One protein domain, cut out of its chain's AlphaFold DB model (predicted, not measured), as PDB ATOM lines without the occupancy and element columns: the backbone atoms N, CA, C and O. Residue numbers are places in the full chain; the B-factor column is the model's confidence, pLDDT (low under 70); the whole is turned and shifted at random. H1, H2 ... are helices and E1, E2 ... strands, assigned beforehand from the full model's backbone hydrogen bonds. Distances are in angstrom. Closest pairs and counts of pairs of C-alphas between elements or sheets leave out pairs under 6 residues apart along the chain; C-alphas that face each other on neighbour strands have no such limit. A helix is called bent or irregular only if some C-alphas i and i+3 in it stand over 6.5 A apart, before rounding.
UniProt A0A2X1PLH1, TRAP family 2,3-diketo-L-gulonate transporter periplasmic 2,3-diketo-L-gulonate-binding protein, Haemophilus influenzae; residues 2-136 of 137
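What this domain is: This is residues 2 to 136 of the 137 residues of the protein "TRAP family 2,3-diketo-L-gulonate transporter periplasmic 2,3-diketo-L-gulonate-binding protein" of Haemophilus influenzae (UniProt A0A2X1PLH1). A loose head of short helices and a small two-strand sheet, E1 beside E2, has a long arm: residues 54 to 67 run out to H4, and H5a folds back to the head, where H5b packs on H3. In the head, the first helix, H1, and the last, H6, stand about perpendicular, at 74 degrees, with their centres 11.0 A apart. The 135 printed residues hold, in order, H1, H2, H3, E1, H4, H5, E2 and H6; the sheet is parallel and the class mostly helix. The radius of gyration of the C-alphas is 18.9 A, and the spans are 52 by 43 by 29 A.

How they stand to each other: H1, residues 2 to 8, only just touches H6, residues 122 to 134, with 3 pairs of C-alphas within 8 A, the closest Ala 5 and Ile 128 at 6.2 A; H6 does so with residues 127 to 128 alone. H2, residues 18 to 26, touches no helix and is irregular: C-alphas 19 and 22 are 7.0 A apart. H5, residues 76 to 110, was assigned as one helix by its hydrogen bonds but is bent, with C-alphas 99 and 102 7.3 A apart; arms H5a, 76 to 99, and H5b, 102 to 110, stand at a steep tilt of 48 degrees. H3, residues 37 to 42, touches H5b, closest C-alphas Trp 41 and Ile 104 at 7.0 A. H4, residues 68 to 72, is close to but not clearly touching H5a, closest C-alphas Phe 71 and Gln 79 at 6.5 A. E1, residues 51 to 53, and E2, residues 114 to 116, are parallel, with N 52 and O 114 within hydrogen-bond range at 2.9 A. E1, H4, H5 and E2 form a strand-helix-strand unit, two parallel neighbour strands with helices between, its crossover right-handed. Every O i to N i+4 pair is within hydrogen-bond range in H1, H3, H4, H5a and H5b, against 3 of 5 in H2 and 8 of 9 in H6.

Where its parts are: H1 begins at C-alpha 2, (53.087, 56.994, -12.743). H5a measures 34.8 A, H6 18.2 A, H2 13.3 A and H5b 12.5 A. H6 ends at C-alpha 134, (56.886, 72.048, -7.119).

The domain as a whole: The C-alphas of Leu 75 and Gly 112, the two farthest apart, are 52.8 A apart. The printed part has no cut, and E1 to H4 is a long link. Residues 72 to 78, of which 76 to 78 belong to H5, stand free. Residues 132 to 136 have pLDDT under 70 in this model.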
ATOM      1  N   TYR A   2      52.379  58.231 -13.137       82.19
ATOM      2  CA  TYR A   2      53.087  56.994 -12.743       82.19
ATOM      3  C   TYR A   2      54.536  56.891 -13.239       82.19
ATOM      4  O   TYR A   2      55.435  56.691 -12.433       82.19
ATOM      5  N   ILE A   3      54.783  57.119 -14.535       89.06
ATOM      6  CA  ILE A   3      56.145  57.097 -15.106       89.06
ATOM      7  C   ILE A   3      57.082  58.061 -14.361       89.06
ATOM      8  O   ILE A   3      58.211  57.711 -14.053       89.06
ATOM      9  N   GLU A   4      56.613  59.269 -14.045       88.50
ATOM     10  CA  GLU A   4      57.428  60.249 -13.321       88.50
ATOM     11  C   GLU A   4      57.658  59.830 -11.866       88.50
ATOM     12  O   GLU A   4      58.784  59.900 -11.389       88.50
ATOM     13  N   ALA A   5      56.619  59.348 -11.175       88.88
ATOM     14  CA  ALA A   5      56.740  58.881  -9.798       88.88
ATOM     15  C   ALA A   5      57.774  57.749  -9.681       88.88
ATOM     16  O   ALA A   5      58.676  57.831  -8.855       88.88
ATOM     17  N   PHE A   6      57.720  56.742 -10.558       91.75
ATOM     18  CA  PHE A   6      58.692  55.646 -10.540       91.75
ATOM     19  C   PHE A   6      60.102  56.074 -10.965       91.75
ATOM     20  O   PHE A   6      61.072  55.563 -10.409       91.75
ATOM     21  N   LYS A   7      60.245  57.057 -11.867       92.56
ATOM     22  CA  LYS A   7      61.553  57.675 -12.154       92.56
ATOM     23  C   LYS A   7      62.137  58.380 -10.931       92.56
ATOM     24  O   LYS A   7      63.325  58.232 -10.664       92.56
ATOM     25  N   LEU A   8      61.317  59.111 -10.172       91.75
ATOM     26  CA  LEU A   8      61.747  59.749  -8.922       91.75
ATOM     27  C   LEU A   8      62.201  58.715  -7.887       91.75
ATOM     28  O   LEU A   8      63.174  58.955  -7.184       91.75
ATOM     29  N   LEU A   9      61.559  57.545  -7.853       91.88
ATOM     30  CA  LEU A   9      61.973  56.403  -7.030       91.88
ATOM     31  C   LEU A   9      63.220  55.667  -7.570       91.88
ATOM     32  O   LEU A   9      63.582  54.618  -7.042       91.88
ATOM     33  N   GLY A  10      63.873  56.180  -8.619       93.62
ATOM     34  CA  GLY A  10      65.091  55.605  -9.201       93.62
ATOM     35  C   GLY A  10      64.860  54.406 -10.125       93.62
ATOM     36  O   GLY A  10      65.810  53.699 -10.450       93.62
ATOM     37  N   SER A  11      63.618  54.153 -10.546       95.25
ATOM     38  CA  SER A  11      63.278  53.063 -11.470       95.25
ATOM     39  C   SER A  11      63.347  53.502 -12.939       95.25
ATOM     40  O   SER A  11      63.268  54.690 -13.256       95.25
ATOM     41  N   ASN A  12      63.393  52.523 -13.850       96.19
ATOM     42  CA  ASN A  12      63.316  52.720 -15.303       96.19
ATOM     43  C   ASN A  12      61.956  52.224 -15.847       96.19
ATOM     44  O   ASN A  12      61.891  51.134 -16.414       96.19
ATOM     45  N   PRO A  13      60.845  52.961 -15.645       95.00
ATOM     46  CA  PRO A  13      59.513  52.483 -16.011       95.00
ATOM     47  C   PRO A  13      59.318  52.405 -17.531       95.00
ATOM     48  O   PRO A  13      59.568  53.378 -18.248       95.00
ATOM     49  N   VAL A  14      58.783  51.275 -17.995       95.06
ATOM     50  CA  VAL A  14      58.415  51.025 -19.395       95.06
ATOM     51  C   VAL A  14      56.904  50.773 -19.469       95.06
ATOM     52  O   VAL A  14      56.422  49.845 -18.821       95.06
ATOM     53  N   PRO A  15      56.125  51.586 -20.208       93.75
ATOM     54  CA  PRO A  15      54.697  51.342 -20.368       93.75
ATOM     55  C   PRO A  15      54.465  50.120 -21.263       93.75
ATOM     56  O   PRO A  15      55.059  50.023 -22.335       93.75
ATOM     57  N   MET A  16      53.575  49.217 -20.848       94.88
ATOM     58  CA  MET A  16      53.206  48.040 -21.637       94.88
ATOM     59  C   MET A  16      51.770  47.570 -21.359       94.88
ATOM     60  O   MET A  16      51.235  47.847 -20.280       94.88
ATOM     61  N   PRO A  17      51.133  46.855 -22.302       95.94
ATOM     62  CA  PRO A  17      49.849  46.200 -22.072       95.94
ATOM     63  C   PRO A  17      49.940  45.079 -21.025       95.94
ATOM     64  O   PRO A  17      50.879  44.286 -21.028       95.94
ATOM     65  N   LEU A  18      48.903  44.927 -20.189       95.19
ATOM     66  CA  LEU A  18      48.826  43.846 -19.189       95.19
ATOM     67  C   LEU A  18      48.954  42.443 -19.816       95.19
ATOM     68  O   LEU A  18      49.520  41.547 -19.201       95.19
ATOM     69  N   ALA A  19      48.464  42.261 -21.047       96.56
ATOM     70  CA  ALA A  19      48.534  40.984 -21.763       96.56
ATOM     71  C   ALA A  19      49.971  40.544 -22.104       96.56
ATOM     72  O   ALA A  19      50.218  39.355 -22.268       96.56
ATOM     73  N   GLU A  20      50.912  41.484 -22.194       97.19
ATOM     74  CA  GLU A  20      52.325  41.217 -22.496       97.19
ATOM     75  C   GLU A  20      53.172  41.088 -21.218       97.19
ATOM     76  O   GLU A  20      54.272  40.531 -21.243       97.19
ATOM     77  N   LEU A  21      52.646  41.571 -20.087       97.75
ATOM     78  CA  LEU A  21      53.385  41.728 -18.838       97.75
ATOM     79  C   LEU A  21      53.891  40.401 -18.262       97.75
ATOM     80  O   LEU A  21      55.028  40.340 -17.805       97.75
ATOM     81  N   TYR A  22      53.077  39.340 -18.291       98.19
ATOM     82  CA  TYR A  22      53.487  38.035 -17.759       98.19
ATOM     83  C   TYR A  22      54.760  37.536 -18.457       98.19
ATOM     84  O   TYR A  22      55.758  37.249 -17.798       98.19
ATOM     85  N   THR A  23      54.753  37.508 -19.793       98.19
ATOM     86  CA  THR A  23      55.898  37.077 -20.606       98.19
ATOM     87  C   THR A  23      57.107  37.984 -20.393       98.19
ATOM     88  O   THR A  23      58.238  37.509 -20.316       98.19
ATOM     89  N   ALA A  24      56.891  39.296 -20.263       98.44
ATOM     90  CA  ALA A  24      57.969  40.245 -20.008       98.44
ATOM     91  C   ALA A  24      58.653  40.005 -18.646       98.44
ATOM     92  O   ALA A  24      59.875  40.111 -18.555       98.44
ATOM     93  N   LEU A  25      57.893  39.626 -17.611       98.44
ATOM     94  CA  LEU A  25      58.430  39.241 -16.299       98.44
ATOM     95  C   LEU A  25      59.126  37.873 -16.354       98.44
ATOM     96  O   LEU A  25      60.225  37.719 -15.826       98.44
ATOM     97  N   GLU A  26      58.520  36.889 -17.025       98.38
ATOM     98  CA  GLU A  26      59.072  35.534 -17.184       98.38
ATOM     99  C   GLU A  26      60.444  35.552 -17.869       98.38
ATOM    100  O   GLU A  26      61.400  34.927 -17.407       98.38
ATOM    101  N   THR A  27      60.553  36.323 -18.951       98.25
ATOM    102  CA  THR A  27      61.785  36.485 -19.738       98.25
ATOM    103  C   THR A  27      62.767  37.489 -19.137       98.25
ATOM    104  O   THR A  27      63.882  37.619 -19.641       98.25
ATOM    105  N   ARG A  28      62.377  38.183 -18.057       96.81
ATOM    106  CA  ARG A  28      63.129  39.279 -17.426       96.81
ATOM    107  C   ARG A  28      63.428  40.454 -18.362       96.81
ATOM    108  O   ARG A  28      64.443  41.129 -18.212       96.81
ATOM    109  N   ALA A  29      62.546  40.719 -19.322       97.81
ATOM    110  CA  ALA A  29      62.557  41.980 -20.063       97.81
ATOM    111  C   ALA A  29      62.211  43.172 -19.147       97.81
ATOM    112  O   ALA A  29      62.670  44.289 -19.383       97.81
ATOM    113  N   VAL A  30      61.429  42.922 -18.090       97.94
ATOM    114  CA  VAL A  30      61.233  43.823 -16.946       97.94
ATOM    115  C   VAL A  30      61.381  43.044 -15.641       97.94
ATOM    116  O   VAL A  30      61.029  41.867 -15.572       97.94
ATOM    117  N   ASP A  31      61.888  43.702 -14.601       98.06
ATOM    118  CA  ASP A  31      62.161  43.050 -13.314       98.06
ATOM    119  C   ASP A  31      60.926  42.959 -12.409       98.06
ATOM    120  O   ASP A  31      60.770  42.011 -11.634       98.06
ATOM    121  N   ALA A  32      60.063  43.973 -12.481       96.88
ATOM    122  CA  ALA A  32      58.964  44.172 -11.550       96.88
ATOM    123  C   ALA A  32      57.798  44.929 -12.191       96.88
ATOM    124  O   ALA A  32      57.908  45.526 -13.263       96.88
ATOM    125  N   GLN A  33      56.677  44.920 -11.480       96.69
ATOM    126  CA  GLN A  33      55.460  45.646 -11.819       96.69
ATOM    127  C   GLN A  33      54.750  46.107 -10.545       96.69
ATOM    128  O   GLN A  33      55.077  45.665  -9.443       96.69
ATOM    129  N   GLU A  34      53.741  46.952 -10.705       94.19
ATOM    130  CA  GLU A  34      52.801  47.328  -9.653       94.19
ATOM    131  C   GLU A  34      51.375  47.088 -10.139       94.19
ATOM    132  O   GLU A  34      51.066  47.386 -11.285       94.19
ATOM    133  N   HIS A  35      50.533  46.511  -9.283       94.50
ATOM    134  CA  HIS A  35      49.096  46.368  -9.498       94.50
ATOM    135  C   HIS A  35      48.405  46.108  -8.150       94.50
ATOM    136  O   HIS A  35      49.031  45.591  -7.218       94.50
ATOM    137  N   PRO A  36      47.087  46.357  -8.044       93.88
ATOM    138  CA  PRO A  36      46.279  45.817  -6.958       93.88
ATOM    139  C   PRO A  36      46.403  44.289  -6.869       93.88
ATOM    140  O   PRO A  36      46.426  43.590  -7.886       93.88
ATOM    141  N   ILE A  37      46.383  43.748  -5.649       95.19
ATOM    142  CA  ILE A  37      46.570  42.308  -5.388       95.19
ATOM    143  C   ILE A  37      45.571  41.404  -6.128       95.19
ATOM    144  O   ILE A  37      45.887  40.258  -6.439       95.19
ATOM    145  N   GLY A  38      44.375  41.917  -6.438       94.69
ATOM    146  CA  GLY A  38      43.371  41.200  -7.220       94.69
ATOM    147  C   GLY A  38      43.851  40.887  -8.636       94.69
ATOM    148  O   GLY A  38      43.664  39.762  -9.090       94.69
ATOM    149  N   ILE A  39      44.523  41.844  -9.291       95.44
ATOM    150  CA  ILE A  39      45.109  41.668 -10.628       95.44
ATOM    151  C   ILE A  39      46.338  40.764 -10.554       95.44
ATOM    152  O   ILE A  39      46.477  39.868 -11.386       95.44
ATOM    153  N   PHE A  40      47.191  40.949  -9.540       97.38
ATOM    154  CA  PHE A  40      48.353  40.086  -9.308       97.38
ATOM    155  C   PHE A  40      47.944  38.610  -9.191       97.38
ATOM    156  O   PHE A  40      48.559  37.733  -9.796       97.38
ATOM    157  N   TRP A  41      46.858  38.344  -8.457       97.25
ATOM    158  CA  TRP A  41      46.276  37.015  -8.316       97.25
ATOM    159  C   TRP A  41      45.613  36.508  -9.602       97.25
ATOM    160  O   TRP A  41      45.940  35.416 -10.063       97.25
ATOM    161  N   SER A  42      44.683  37.267 -10.192       96.06
ATOM    162  CA  SER A  42      43.900  36.801 -11.348       96.06
ATOM    163  C   SER A  42      44.741  36.609 -12.610       96.06
ATOM    164  O   SER A  42      44.439  35.723 -13.407       96.06
ATOM    165  N   SER A  43      45.812  37.392 -12.758       97.44
ATOM    166  CA  SER A  43      46.761  37.305 -13.877       97.44
ATOM    167  C   SER A  43      47.924  36.350 -13.595       97.44
ATOM    168  O   SER A  43      48.871  36.298 -14.373       97.44
ATOM    169  N   LYS A  44      47.867  35.610 -12.478       97.75
ATOM    170  CA  LYS A  44      48.863  34.610 -12.069       97.75
ATOM    171  C   LYS A  44      50.300  35.129 -11.983       97.75
ATOM    172  O   LYS A  44      51.250  34.367 -12.125       97.75
ATOM    173  N   LEU A  45      50.486  36.414 -11.682       98.38
ATOM    174  CA  LEU A  45      51.826  37.012 -11.620       98.38
ATOM    175  C   LEU A  45      52.695  36.390 -10.514       98.38
ATOM    176  O   LEU A  45      53.915  36.469 -10.585       98.38
ATOM    177  N   TYR A  46      52.082  35.707  -9.541       98.12
ATOM    178  CA  TYR A  46      52.779  34.913  -8.524       98.12
ATOM    179  C   TYR A  46      53.644  33.774  -9.097       98.12
ATOM    180  O   TYR A  46      54.542  33.306  -8.409       98.12
ATOM    181  N   GLU A  47      53.405  33.327 -10.333       98.38
ATOM    182  CA  GLU A  47      54.218  32.292 -10.997       98.38
ATOM    183  C   GLU A  47      55.581  32.849 -11.457       98.38
ATOM    184  O   GLU A  47      56.563  32.112 -11.542       98.38
ATOM    185  N   VAL A  48      55.663  34.165 -11.688       98.25
ATOM    186  CA  VAL A  48      56.833  34.866 -12.256       98.25
ATOM    187  C   VAL A  48      57.371  35.991 -11.362       98.25
ATOM    188  O   VAL A  48      58.323  36.682 -11.724       98.25
ATOM    189  N   GLN A  49      56.799  36.183 -10.171       98.44
ATOM    190  CA  GLN A  49      57.211  37.193  -9.192       98.44
ATOM    191  C   GLN A  49      57.219  36.605  -7.780       98.44
ATOM    192  O   GLN A  49      56.213  36.094  -7.295       98.44
ATOM    193  N   LYS A  50      58.364  36.713  -7.098       97.88
ATOM    194  CA  LYS A  50      58.595  36.086  -5.783       97.88
ATOM    195  C   LYS A  50      58.278  36.990  -4.592       97.88
ATOM    196  O   LYS A  50      58.038  36.484  -3.502       97.88
ATOM    197  N   TYR A  51      58.284  38.304  -4.796       98.25
ATOM    198  CA  TYR A  51      58.138  39.300  -3.740       98.25
ATOM    199  C   TYR A  51      56.937  40.195  -4.025       98.25
ATOM    200  O   TYR A  51      56.744  40.640  -5.156       98.25
ATOM    201  N   LEU A  52      56.151  40.482  -2.990       98.06
ATOM    202  CA  LEU A  52      55.046  41.429  -3.043       98.06
ATOM    203  C   LEU A  52      55.096  42.349  -1.824       98.06
ATOM    204  O   LEU A  52      54.891  41.919  -0.693       98.06
ATOM    205  N   SER A  53      55.300  43.635  -2.075       97.56
ATOM    206  CA  SER A  53      55.305  44.683  -1.057       97.56
ATOM    207  C   SER A  53      54.001  45.479  -1.123       97.56
ATOM    208  O   SER A  53      53.749  46.154  -2.125       97.56
ATOM    209  N   LEU A  54      53.176  45.438  -0.067       95.62
ATOM    210  CA  LEU A  54      51.912  46.190   0.031       95.62
ATOM    211  C   LEU A  54      52.168  47.677   0.307       95.62
ATOM    212  O   LEU A  54      51.930  48.205   1.388       95.62
ATOM    213  N   THR A  55      52.708  48.350  -0.700       94.62
ATOM    214  CA  THR A  55      53.149  49.749  -0.633       94.62
ATOM    215  C   THR A  55      51.995  50.748  -0.641       94.62
ATOM    216  O   THR A  55      52.202  51.883  -0.229       94.62
ATOM    217  N   ASN A  56      50.802  50.348  -1.107       91.38
ATOM    218  CA  ASN A  56      49.594  51.186  -1.164       91.38
ATOM    219  C   ASN A  56      49.848  52.594  -1.746       91.38
ATOM    220  O   ASN A  56      49.275  53.586  -1.303       91.38
ATOM    221  N   HIS A  57      50.737  52.678  -2.741       90.75
ATOM    222  CA  HIS A  57      51.288  53.935  -3.259       90.75
ATOM    223  C   HIS A  57      50.366  54.659  -4.253       90.75
ATOM    224  O   HIS A  57      50.678  55.765  -4.692       90.75
ATOM    225  N   GLY A  58      49.237  54.056  -4.626       86.81
ATOM    226  CA  GLY A  58      48.282  54.646  -5.553       86.81
ATOM    227  C   GLY A  58      46.888  54.053  -5.403       86.81
ATOM    228  O   GLY A  58      46.726  52.868  -5.123       86.81
ATOM    229  N   TYR A  59      45.877  54.893  -5.623       86.94
ATOM    230  CA  TYR A  59      44.485  54.476  -5.752       86.94
ATOM    231  C   TYR A  59      43.964  54.894  -7.128       86.94
ATOM    232  O   TYR A  59      43.794  56.084  -7.401       86.94
ATOM    233  N   THR A  60      43.709  53.908  -7.987       84.56
ATOM    234  CA  THR A  60      43.185  54.118  -9.342       84.56
ATOM    235  C   THR A  60      41.776  53.544  -9.417       84.56
ATOM    236  O   THR A  60      41.624  52.320  -9.422       84.56
ATOM    237  N   PRO A  61      40.725  54.380  -9.447       84.88
ATOM    238  CA  PRO A  61      39.368  53.871  -9.543       84.88
ATOM    239  C   PRO A  61      39.127  53.258 -10.926       84.88
ATOM    240  O   PRO A  61      39.458  53.856 -11.952       84.88
ATOM    241  N   LEU A  62      38.490  52.087 -10.957       87.44
ATOM    242  CA  LEU A  62      37.855  51.590 -12.172       87.44
ATOM    243  C   LEU A  62      36.537  52.346 -12.366       87.44
ATOM    244  O   LEU A  62      35.729  52.437 -11.440       87.44
ATOM    245  N   ILE A  63      36.316  52.879 -13.565       90.88
ATOM    246  CA  ILE A  63      35.089  53.599 -13.906       90.88
ATOM    247  C   ILE A  63      34.245  52.784 -14.885       90.88
ATOM    248  O   ILE A  63      34.756  52.217 -15.848       90.88
ATOM    249  N   VAL A  64      32.935  52.746 -14.641       94.25
ATOM    250  CA  VAL A  64      31.965  52.233 -15.612       94.25
ATOM    251  C   VAL A  64      31.637  53.367 -16.571       94.25
ATOM    252  O   VAL A  64      31.203  54.437 -16.148       94.25
ATOM    253  N   VAL A  65      31.863  53.140 -17.863       95.81
ATOM    254  CA  VAL A  65      31.624  54.133 -18.912       95.81
ATOM    255  C   VAL A  65      30.630  53.605 -19.933       95.81
ATOM    256  O   VAL A  65      30.600  52.416 -20.245       95.81
ATOM    257  N   MET A  66      29.829  54.515 -20.477       97.06
ATOM    258  CA  MET A  66      28.883  54.234 -21.549       97.06
ATOM    259  C   MET A  66      29.020  55.302 -22.632       97.06
ATOM    260  O   MET A  66      29.318  56.461 -22.345       97.06
ATOM    261  N   ASN A  67      28.791  54.919 -23.889       98.31
ATOM    262  CA  ASN A  67      28.705  55.886 -24.976       98.31
ATOM    263  C   ASN A  67      27.601  56.916 -24.676       98.31
ATOM    264  O   ASN A  67      26.439  56.546 -24.489       98.31
ATOM    265  N   LYS A  68      27.967  58.202 -24.666       98.06
ATOM    266  CA  LYS A  68      27.055  59.286 -24.291       98.06
ATOM    267  C   LYS A  68      25.834  59.379 -25.206       98.06
ATOM    268  O   LYS A  68      24.722  59.427 -24.701       98.06
ATOM    269  N   ALA A  69      26.018  59.341 -26.526       98.62
ATOM    270  CA  ALA A  69      24.902  59.443 -27.469       98.62
ATOM    271  C   ALA A  69      23.900  58.292 -27.289       98.62
ATOM    272  O   ALA A  69      22.688  58.497 -27.327       98.62
ATOM    273  N   LYS A  70      24.403  57.079 -27.027       98.50
ATOM    274  CA  LYS A  70      23.543  55.935 -26.736       98.50
ATOM    275  C   LYS A  70      22.794  56.120 -25.422       98.50
ATOM    276  O   LYS A  70      21.599  55.854 -25.406       98.50
ATOM    277  N   PHE A  71      23.459  56.572 -24.362       98.50
ATOM    278  CA  PHE A  71      22.827  56.837 -23.068       98.50
ATOM    279  C   PHE A  71      21.734  57.910 -23.185       98.50
ATOM    280  O   PHE A  71      20.601  57.672 -22.776       98.50
ATOM    281  N   ASP A  72      22.042  59.030 -23.842       98.44
ATOM    282  CA  ASP A  72      21.117  60.147 -24.050       98.44
ATOM    283  C   ASP A  72      19.895  59.746 -24.905       98.44
ATOM    284  O   ASP A  72      18.814  60.302 -24.733       98.44
ATOM    285  N   SER A  73      20.036  58.757 -25.801       98.44
ATOM    286  CA  SER A  73      18.926  58.229 -26.617       98.44
ATOM    287  C   SER A  73      17.931  57.346 -25.851       98.44
ATOM    288  O   SER A  73      16.893  56.972 -26.399       98.44
ATOM    289  N   LEU A  74      18.253  56.946 -24.617       98.56
ATOM    290  CA  LEU A  74      17.387  56.090 -23.810       98.56
ATOM    291  C   LEU A  74      16.252  56.892 -23.179       98.56
ATOM    292  O   LEU A  74      16.389  58.079 -22.890       98.56
ATOM    293  N   LEU A  75      15.152  56.201 -22.869       98.69
ATOM    294  CA  LEU A  75      14.090  56.766 -22.042       98.69
ATOM    295  C   LEU A  75      14.647  57.187 -20.667       98.69
ATOM    296  O   LEU A  75      15.480  56.456 -20.120       98.69
ATOM    297  N   PRO A  76      14.144  58.278 -20.055       98.44
ATOM    298  CA  PRO A  76      14.623  58.748 -18.752       98.44
ATOM    299  C   PRO A  76      14.643  57.663 -17.665       98.44
ATOM    300  O   PRO A  76      15.608  57.556 -16.919       98.44
ATOM    301  N   ALA A  77      13.629  56.790 -17.627       98.56
ATOM    302  CA  ALA A  77      13.577  55.679 -16.674       98.56
ATOM    303  C   ALA A  77      14.749  54.691 -16.836       98.56
ATOM    304  O   ALA A  77      15.281  54.193 -15.847       98.56
ATOM    305  N   LEU A  78      15.189  54.432 -18.072       98.56
ATOM    306  CA  LEU A  78      16.332  53.557 -18.346       98.56
ATOM    307  C   LEU A  78      17.662  54.239 -18.018       98.56
ATOM    308  O   LEU A  78      18.577  53.576 -17.536       98.56
ATOM    309  N   GLN A  79      17.770  55.551 -18.242       98.69
ATOM    310  CA  GLN A  79      18.942  56.324 -17.825       98.69
ATOM    311  C   GLN A  79      19.135  56.239 -16.304       98.69
ATOM    312  O   GLN A  79      20.230  55.916 -15.840       98.69
ATOM    313  N   THR A  80      18.058  56.453 -15.539       98.56
ATOM    314  CA  THR A  80      18.054  56.311 -14.076       98.56
ATOM    315  C   THR A  80      18.443  54.898 -13.651       98.56
ATOM    316  O   THR A  80      19.389  54.747 -12.881       98.56
ATOM    317  N   ALA A  81      17.801  53.870 -14.218       98.50
ATOM    318  CA  ALA A  81      18.083  52.476 -13.874       98.50
ATOM    319  C   ALA A  81      19.554  52.087 -14.121       98.50
ATOM    320  O   ALA A  81      20.160  51.398 -13.304       98.50
ATOM    321  N   ILE A  82      20.161  52.556 -15.218       98.12
ATOM    322  CA  ILE A  82      21.584  52.310 -15.509       98.12
ATOM    323  C   ILE A  82      22.486  52.979 -14.467       98.12
ATOM    324  O   ILE A  82      23.446  52.362 -14.006       98.12
ATOM    325  N   ILE A  83      22.199  54.230 -14.089       98.06
ATOM    326  CA  ILE A  83      22.989  54.952 -13.083       98.06
ATOM    327  C   ILE A  83      22.892  54.260 -11.720       98.06
ATOM    328  O   ILE A  83      23.908  54.108 -11.040       98.06
ATOM    329  N   GLU A  84      21.692  53.854 -11.310       98.31
ATOM    330  CA  GLU A  84      21.458  53.154 -10.044       98.31
ATOM    331  C   GLU A  84      22.192  51.812 -10.017       98.31
ATOM    332  O   GLU A  84      23.021  51.592  -9.133       98.31
ATOM    333  N   ALA A  85      22.020  50.986 -11.053       98.00
ATOM    334  CA  ALA A  85      22.721  49.712 -11.174       98.00
ATOM    335  C   ALA A  85      24.251  49.881 -11.172       98.00
ATOM    336  O   ALA A  85      24.962  49.110 -10.529       98.00
ATOM    337  N   ALA A  86      24.785  50.908 -11.844       97.25
ATOM    338  CA  ALA A  86      26.221  51.187 -11.840       97.25
ATOM    339  C   ALA A  86      26.738  51.581 -10.443       97.25
ATOM    340  O   ALA A  86      27.835  51.170 -10.054       97.25
ATOM    341  N   LYS A  87      25.959  52.349  -9.668       96.81
ATOM    342  CA  LYS A  87      26.302  52.712  -8.282       96.81
ATOM    343  C   LYS A  87      26.283  51.495  -7.361       96.81
ATOM    344  O   LYS A  87      27.235  51.307  -6.603       96.81
ATOM    345  N   GLU A  88      25.241  50.673  -7.452       97.62
ATOM    346  CA  GLU A  88      25.108  49.431  -6.683       97.62
ATOM    347  C   GLU A  88      26.254  48.465  -6.988       97.62
ATOM    348  O   GLU A  88      26.943  48.010  -6.072       97.62
ATOM    349  N   ALA A  89      26.533  48.228  -8.273       97.00
ATOM    350  CA  ALA A  89      27.644  47.388  -8.705       97.00
ATOM    351  C   ALA A  89      28.991  47.928  -8.208       97.00
ATOM    352  O   ALA A  89      29.828  47.159  -7.736       97.00
ATOM    353  N   GLY A  90      29.199  49.247  -8.261       95.69
ATOM    354  CA  GLY A  90      30.413  49.882  -7.756       95.69
ATOM    355  C   GLY A  90      30.601  49.697  -6.247       95.69
ATOM    356  O   GLY A  90      31.721  49.454  -5.799       95.69
ATOM    357  N   GLN A  91      29.527  49.787  -5.457       95.38
ATOM    358  CA  GLN A  91      29.591  49.528  -4.018       95.38
ATOM    359  C   GLN A  91      29.891  48.055  -3.734       95.38
ATOM    360  O   GLN A  91      30.861  47.750  -3.041       95.38
ATOM    361  N   PHE A  92      29.136  47.152  -4.360       96.25
ATOM    362  CA  PHE A  92      29.338  45.713  -4.231       96.25
ATOM    363  C   PHE A  92      30.771  45.288  -4.594       96.25
ATOM    364  O   PHE A  92      31.392  44.500  -3.882       96.25
ATOM    365  N   GLN A  93      31.327  45.841  -5.674       95.12
ATOM    366  CA  GLN A  93      32.688  45.555  -6.121       95.12
ATOM    367  C   GLN A  93      33.741  45.991  -5.087       95.12
ATOM    368  O   GLN A  93      34.679  45.235  -4.822       95.12
ATOM    369  N   ARG A  94      33.588  47.172  -4.470       92.94
ATOM    370  CA  ARG A  94      34.498  47.638  -3.407       92.94
ATOM    371  C   ARG A  94      34.422  46.753  -2.166       92.94
ATOM    372  O   ARG A  94      35.468  46.362  -1.649       92.94
ATOM    373  N   ASP A  95      33.219  46.383  -1.740       94.94
ATOM    374  CA  ASP A  95      33.026  45.499  -0.585       94.94
ATOM    375  C   ASP A  95      33.641  44.116  -0.835       94.94
ATOM    376  O   ASP A  95      34.291  43.538   0.041       94.94
ATOM    377  N   LEU A  96      33.514  43.605  -2.064       93.69
ATOM    378  CA  LEU A  96      34.132  42.351  -2.478       93.69
ATOM    379  C   LEU A  96      35.667  42.425  -2.455       93.69
ATOM    380  O   LEU A  96      36.307  41.468  -2.018       93.69
ATOM    381  N   ASN A  97      36.260  43.542  -2.891       92.38
ATOM    382  CA  ASN A  97      37.709  43.746  -2.819       92.38
ATOM    383  C   ASN A  97      38.210  43.687  -1.373       92.38
ATOM    384  O   ASN A  97      39.108  42.899  -1.078       92.38
ATOM    385  N   VAL A  98      37.585  44.457  -0.476       91.19
ATOM    386  CA  VAL A  98      37.949  44.493   0.951       91.19
ATOM    387  C   VAL A  98      37.810  43.106   1.577       91.19
ATOM    388  O   VAL A  98      38.718  42.627   2.254       91.19
ATOM    389  N   LYS A  99      36.701  42.407   1.300       94.44
ATOM    390  CA  LYS A  99      36.449  41.061   1.831       94.44
ATOM    391  C   LYS A  99      37.473  40.029   1.345       94.44
ATOM    392  O   LYS A  99      37.797  39.095   2.077       94.44
ATOM    393  N   ASN A 100      37.958  40.160   0.111       94.81
ATOM    394  CA  ASN A 100      38.846  39.174  -0.502       94.81
ATOM    395  C   ASN A 100      40.332  39.419  -0.243       94.81
ATOM    396  O   ASN A 100      41.117  38.492  -0.441       94.81
ATOM    397  N   GLU A 101      40.730  40.611   0.198       93.62
ATOM    398  CA  GLU A 101      42.136  41.004   0.324       93.62
ATOM    399  C   GLU A 101      42.966  40.011   1.147       93.62
ATOM    400  O   GLU A 101      43.924  39.420   0.643       93.62
ATOM    401  N   GLN A 102      42.536  39.720   2.375       95.44
ATOM    402  CA  GLN A 102      43.254  38.803   3.267       95.44
ATOM    403  C   GLN A 102      43.258  37.354   2.758       95.44
ATOM    404  O   GLN A 102      44.238  36.622   2.918       95.44
ATOM    405  N   ASN A 103      42.189  36.936   2.075       97.50
ATOM    406  CA  ASN A 103      42.132  35.622   1.435       97.50
ATOM    407  C   ASN A 103      43.143  35.519   0.282       97.50
ATOM    408  O   ASN A 103      43.829  34.506   0.156       97.50
ATOM    409  N   ILE A 104      43.266  36.564  -0.543       97.94
ATOM    410  CA  ILE A 104      44.253  36.618  -1.627       97.94
ATOM    411  C   ILE A 104      45.669  36.591  -1.049       97.94
ATOM    412  O   ILE A 104      46.464  35.759  -1.472       97.94
ATOM    413  N   ILE A 105      45.968  37.401  -0.030       97.81
ATOM    414  CA  ILE A 105      47.279  37.403   0.640       97.81
ATOM    415  C   ILE A 105      47.634  36.004   1.173       97.81
ATOM    416  O   ILE A 105      48.740  35.512   0.947       97.81
ATOM    417  N   SER A 106      46.690  35.321   1.829       98.12
ATOM    418  CA  SER A 106      46.893  33.945   2.306       98.12
ATOM    419  C   SER A 106      47.202  32.974   1.162       98.12
ATOM    420  O   SER A 106      48.107  32.146   1.275       98.12
ATOM    421  N   LYS A 107      46.485  33.081   0.038       98.25
ATOM    422  CA  LYS A 107      46.731  32.252  -1.149       98.25
ATOM    423  C   LYS A 107      48.094  32.534  -1.775       98.25
ATOM    424  O   LYS A 107      48.782  31.584  -2.126       98.25
ATOM    425  N   LEU A 108      48.508  33.796  -1.859       98.44
ATOM    426  CA  LEU A 108      49.817  34.183  -2.389       98.44
ATOM    427  C   LEU A 108      50.963  33.605  -1.557       98.44
ATOM    428  O   LEU A 108      51.881  33.009  -2.113       98.44
ATOM    429  N   ARG A 109      50.857  33.660  -0.224       98.38
ATOM    430  CA  ARG A 109      51.823  33.005   0.674       98.38
ATOM    431  C   ARG A 109      51.905  31.497   0.438       98.38
ATOM    432  O   ARG A 109      52.995  30.939   0.422       98.38
ATOM    433  N   LYS A 110      50.768  30.830   0.205       98.44
ATOM    434  CA  LYS A 110      50.731  29.391  -0.128       98.44
ATOM    435  C   LYS A 110      51.369  29.067  -1.481       98.44
ATOM    436  O   LYS A 110      51.853  27.956  -1.648       98.44
ATOM    437  N   GLN A 111      51.381  30.015  -2.419       98.38
ATOM    438  CA  GLN A 111      52.113  29.904  -3.688       98.38
ATOM    439  C   GLN A 111      53.614  30.220  -3.539       98.38
ATOM    440  O   GLN A 111      54.345  30.182  -4.521       98.38
ATOM    441  N   GLY A 112      54.092  30.520  -2.326       98.06
ATOM    442  CA  GLY A 112      55.503  30.800  -2.056       98.06
ATOM    443  C   GLY A 112      55.916  32.257  -2.270       98.06
ATOM    444  O   GLY A 112      57.110  32.545  -2.235       98.06
ATOM    445  N   VAL A 113      54.965  33.177  -2.464       98.56
ATOM    446  CA  VAL A 113      55.261  34.615  -2.547       98.56
ATOM    447  C   VAL A 113      55.584  35.157  -1.156       98.56
ATOM    448  O   VAL A 113      54.808  34.987  -0.209       98.56
ATOM    449  N   GLU A 114      56.699  35.872  -1.036       98.38
ATOM    450  CA  GLU A 114      57.035  36.637   0.160       98.38
ATOM    451  C   GLU A 114      56.236  37.947   0.171       98.38
ATOM    452  O   GLU A 114      56.490  38.861  -0.616       98.38
ATOM    453  N   VAL A 115      55.233  38.023   1.053       98.12
ATOM    454  CA  VAL A 115      54.347  39.192   1.170       98.12
ATOM    455  C   VAL A 115      54.761  40.071   2.348       98.12
ATOM    456  O   VAL A 115      54.590  39.678   3.508       98.12
ATOM    457  N   ILE A 116      55.231  41.281   2.039       97.38
ATOM    458  CA  ILE A 116      55.641  42.321   2.986       97.38
ATOM    459  C   ILE A 116      54.481  43.306   3.168       97.38
ATOM    460  O   ILE A 116      54.192  44.123   2.294       97.38
ATOM    461  N   GLU A 117      53.804  43.231   4.315       94.88
ATOM    462  CA  GLU A 117      52.642  44.087   4.618       94.88
ATOM    463  C   GLU A 117      53.018  45.369   5.375       94.88
ATOM    464  O   GLU A 117      52.352  46.393   5.255       94.88
ATOM    465  N   LYS A 118      54.087  45.323   6.179       93.88
ATOM    466  CA  LYS A 118      54.536  46.457   6.994       93.88
ATOM    467  C   LYS A 118      55.645  47.202   6.266       93.88
ATOM    468  O   LYS A 118      56.789  46.756   6.265       93.88
ATOM    469  N   ILE A 119      55.299  48.337   5.671       93.81
ATOM    470  CA  ILE A 119      56.223  49.175   4.906       93.81
ATOM    471  C   ILE A 119      56.199  50.584   5.483       93.81
ATOM    472  O   ILE A 119      55.133  51.165   5.674       93.81
ATOM    473  N   ASN A 120      57.378  51.148   5.743       94.38
ATOM    474  CA  ASN A 120      57.491  52.575   6.005       94.38
ATOM    475  C   ASN A 120      57.378  53.332   4.675       94.38
ATOM    476  O   ASN A 120      58.344  53.411   3.917       94.38
ATOM    477  N   THR A 121      56.192  53.858   4.380       92.62
ATOM    478  CA  THR A 121      55.914  54.576   3.130       92.62
ATOM    479  C   THR A 121      56.347  56.042   3.162       92.62
ATOM    480  O   THR A 121      56.331  56.688   2.116       92.62
ATOM    481  N   GLU A 122      56.740  56.576   4.324       93.00
ATOM    482  CA  GLU A 122      57.043  58.003   4.485       93.00
ATOM    483  C   GLU A 122      58.142  58.493   3.527       93.00
ATOM    484  O   GLU A 122      57.889  59.459   2.809       93.00
ATOM    485  N   PRO A 123      59.292  57.804   3.368       92.69
ATOM    486  CA  PRO A 123      60.335  58.267   2.450       92.69
ATOM    487  C   PRO A 123      59.870  58.338   0.988       92.69
ATOM    488  O   PRO A 123      60.222  59.270   0.267       92.69
ATOM    489  N   PHE A 124      59.045  57.376   0.556       91.31
ATOM    490  CA  PHE A 124      58.471  57.351  -0.793       91.31
ATOM    491  C   PHE A 124      57.532  58.539  -1.000       91.31
ATOM    492  O   PHE A 124      57.595  59.218  -2.026       91.31
ATOM    493  N   LYS A 125      56.681  58.813  -0.006       89.56
ATOM    494  CA  LYS A 125      55.737  59.925  -0.033       89.56
ATOM    495  C   LYS A 125      56.461  61.269  -0.067       89.56
ATOM    496  O   LYS A 125      56.152  62.071  -0.942       89.56
ATOM    497  N   THR A 126      57.432  61.501   0.820       90.25
ATOM    498  CA  THR A 126      58.197  62.758   0.874       90.25
ATOM    499  C   THR A 126      58.855  63.065  -0.472       90.25
ATOM    500  O   THR A 126      58.680  64.159  -1.006       90.25
ATOM    501  N   LEU A 127      59.543  62.080  -1.059       89.31
ATOM    502  CA  LEU A 127      60.250  62.235  -2.331       89.31
ATOM    503  C   LEU A 127      59.305  62.583  -3.493       89.31
ATOM    504  O   LEU A 127      59.635  63.412  -4.345       89.31
ATOM    505  N   ILE A 128      58.120  61.968  -3.529       87.12
ATOM    506  CA  ILE A 128      57.125  62.211  -4.579       87.12
ATOM    507  C   ILE A 128      56.409  63.553  -4.358       87.12
ATOM    508  O   ILE A 128      56.283  64.337  -5.299       87.12
ATOM    509  N   GLU A 129      55.943  63.846  -3.140       82.88
ATOM    510  CA  GLU A 129      55.175  65.062  -2.841       82.88
ATOM    511  C   GLU A 129      55.982  66.339  -3.071       82.88
ATOM    512  O   GLU A 129      55.445  67.293  -3.641       82.88
ATOM    513  N   GLU A 130      57.261  66.354  -2.681       77.25
ATOM    514  CA  GLU A 130      58.141  67.508  -2.876       77.25
ATOM    515  C   GLU A 130      58.197  67.911  -4.358       77.25
ATOM    516  O   GLU A 130      58.024  69.078  -4.712       77.25
ATOM    517  N   LYS A 131      58.357  66.927  -5.248       73.81
ATOM    518  CA  LYS A 131      58.529  67.151  -6.688       73.81
ATOM    519  C   LYS A 131      57.218  67.370  -7.435       73.81
ATOM    520  O   LYS A 131      57.202  68.104  -8.421       73.81
ATOM    521  N   VAL A 132      56.117  66.762  -6.987       67.31
ATOM    522  CA  VAL A 132      54.790  66.967  -7.593       67.31
ATOM    523  C   VAL A 132      54.220  68.338  -7.222       67.31
ATOM    524  O   VAL A 132      53.690  69.016  -8.097       67.31
ATOM    525  N   ARG A 133      54.374  68.795  -5.970       61.22
ATOM    526  CA  ARG A 133      53.915  70.136  -5.557       61.22
ATOM    527  C   ARG A 133      54.726  71.256  -6.212       61.22
ATOM    528  O   ARG A 133      54.132  72.254  -6.596       61.22
ATOM    529  N   GLN A 134      56.034  71.075  -6.413       56.31
ATOM    530  CA  GLN A 134      56.886  72.048  -7.119       56.31
ATOM    531  C   GLN A 134      56.520  72.248  -8.599       56.31
ATOM    532  O   GLN A 134      56.858  73.280  -9.153       56.31
ATOM    533  N   LYS A 135      55.857  71.284  -9.256       56.69
ATOM    534  CA  LYS A 135      55.435  71.403 -10.669       56.69
ATOM    535  C   LYS A 135      54.052  72.043 -10.854       56.69
ATOM    536  O   LYS A 135      53.638  72.253 -11.991       56.69
ATOM    537  N   LEU A 136      53.314  72.274  -9.766       50.06
ATOM    538  CA  LEU A 136      51.958  72.838  -9.781       50.06
ATOM    539  C   LEU A 136      51.924  74.338  -9.425       50.06
ATOM    540  O   LEU A 136      50.839  74.916  -9.369       50.06
TER     541      LEU A 136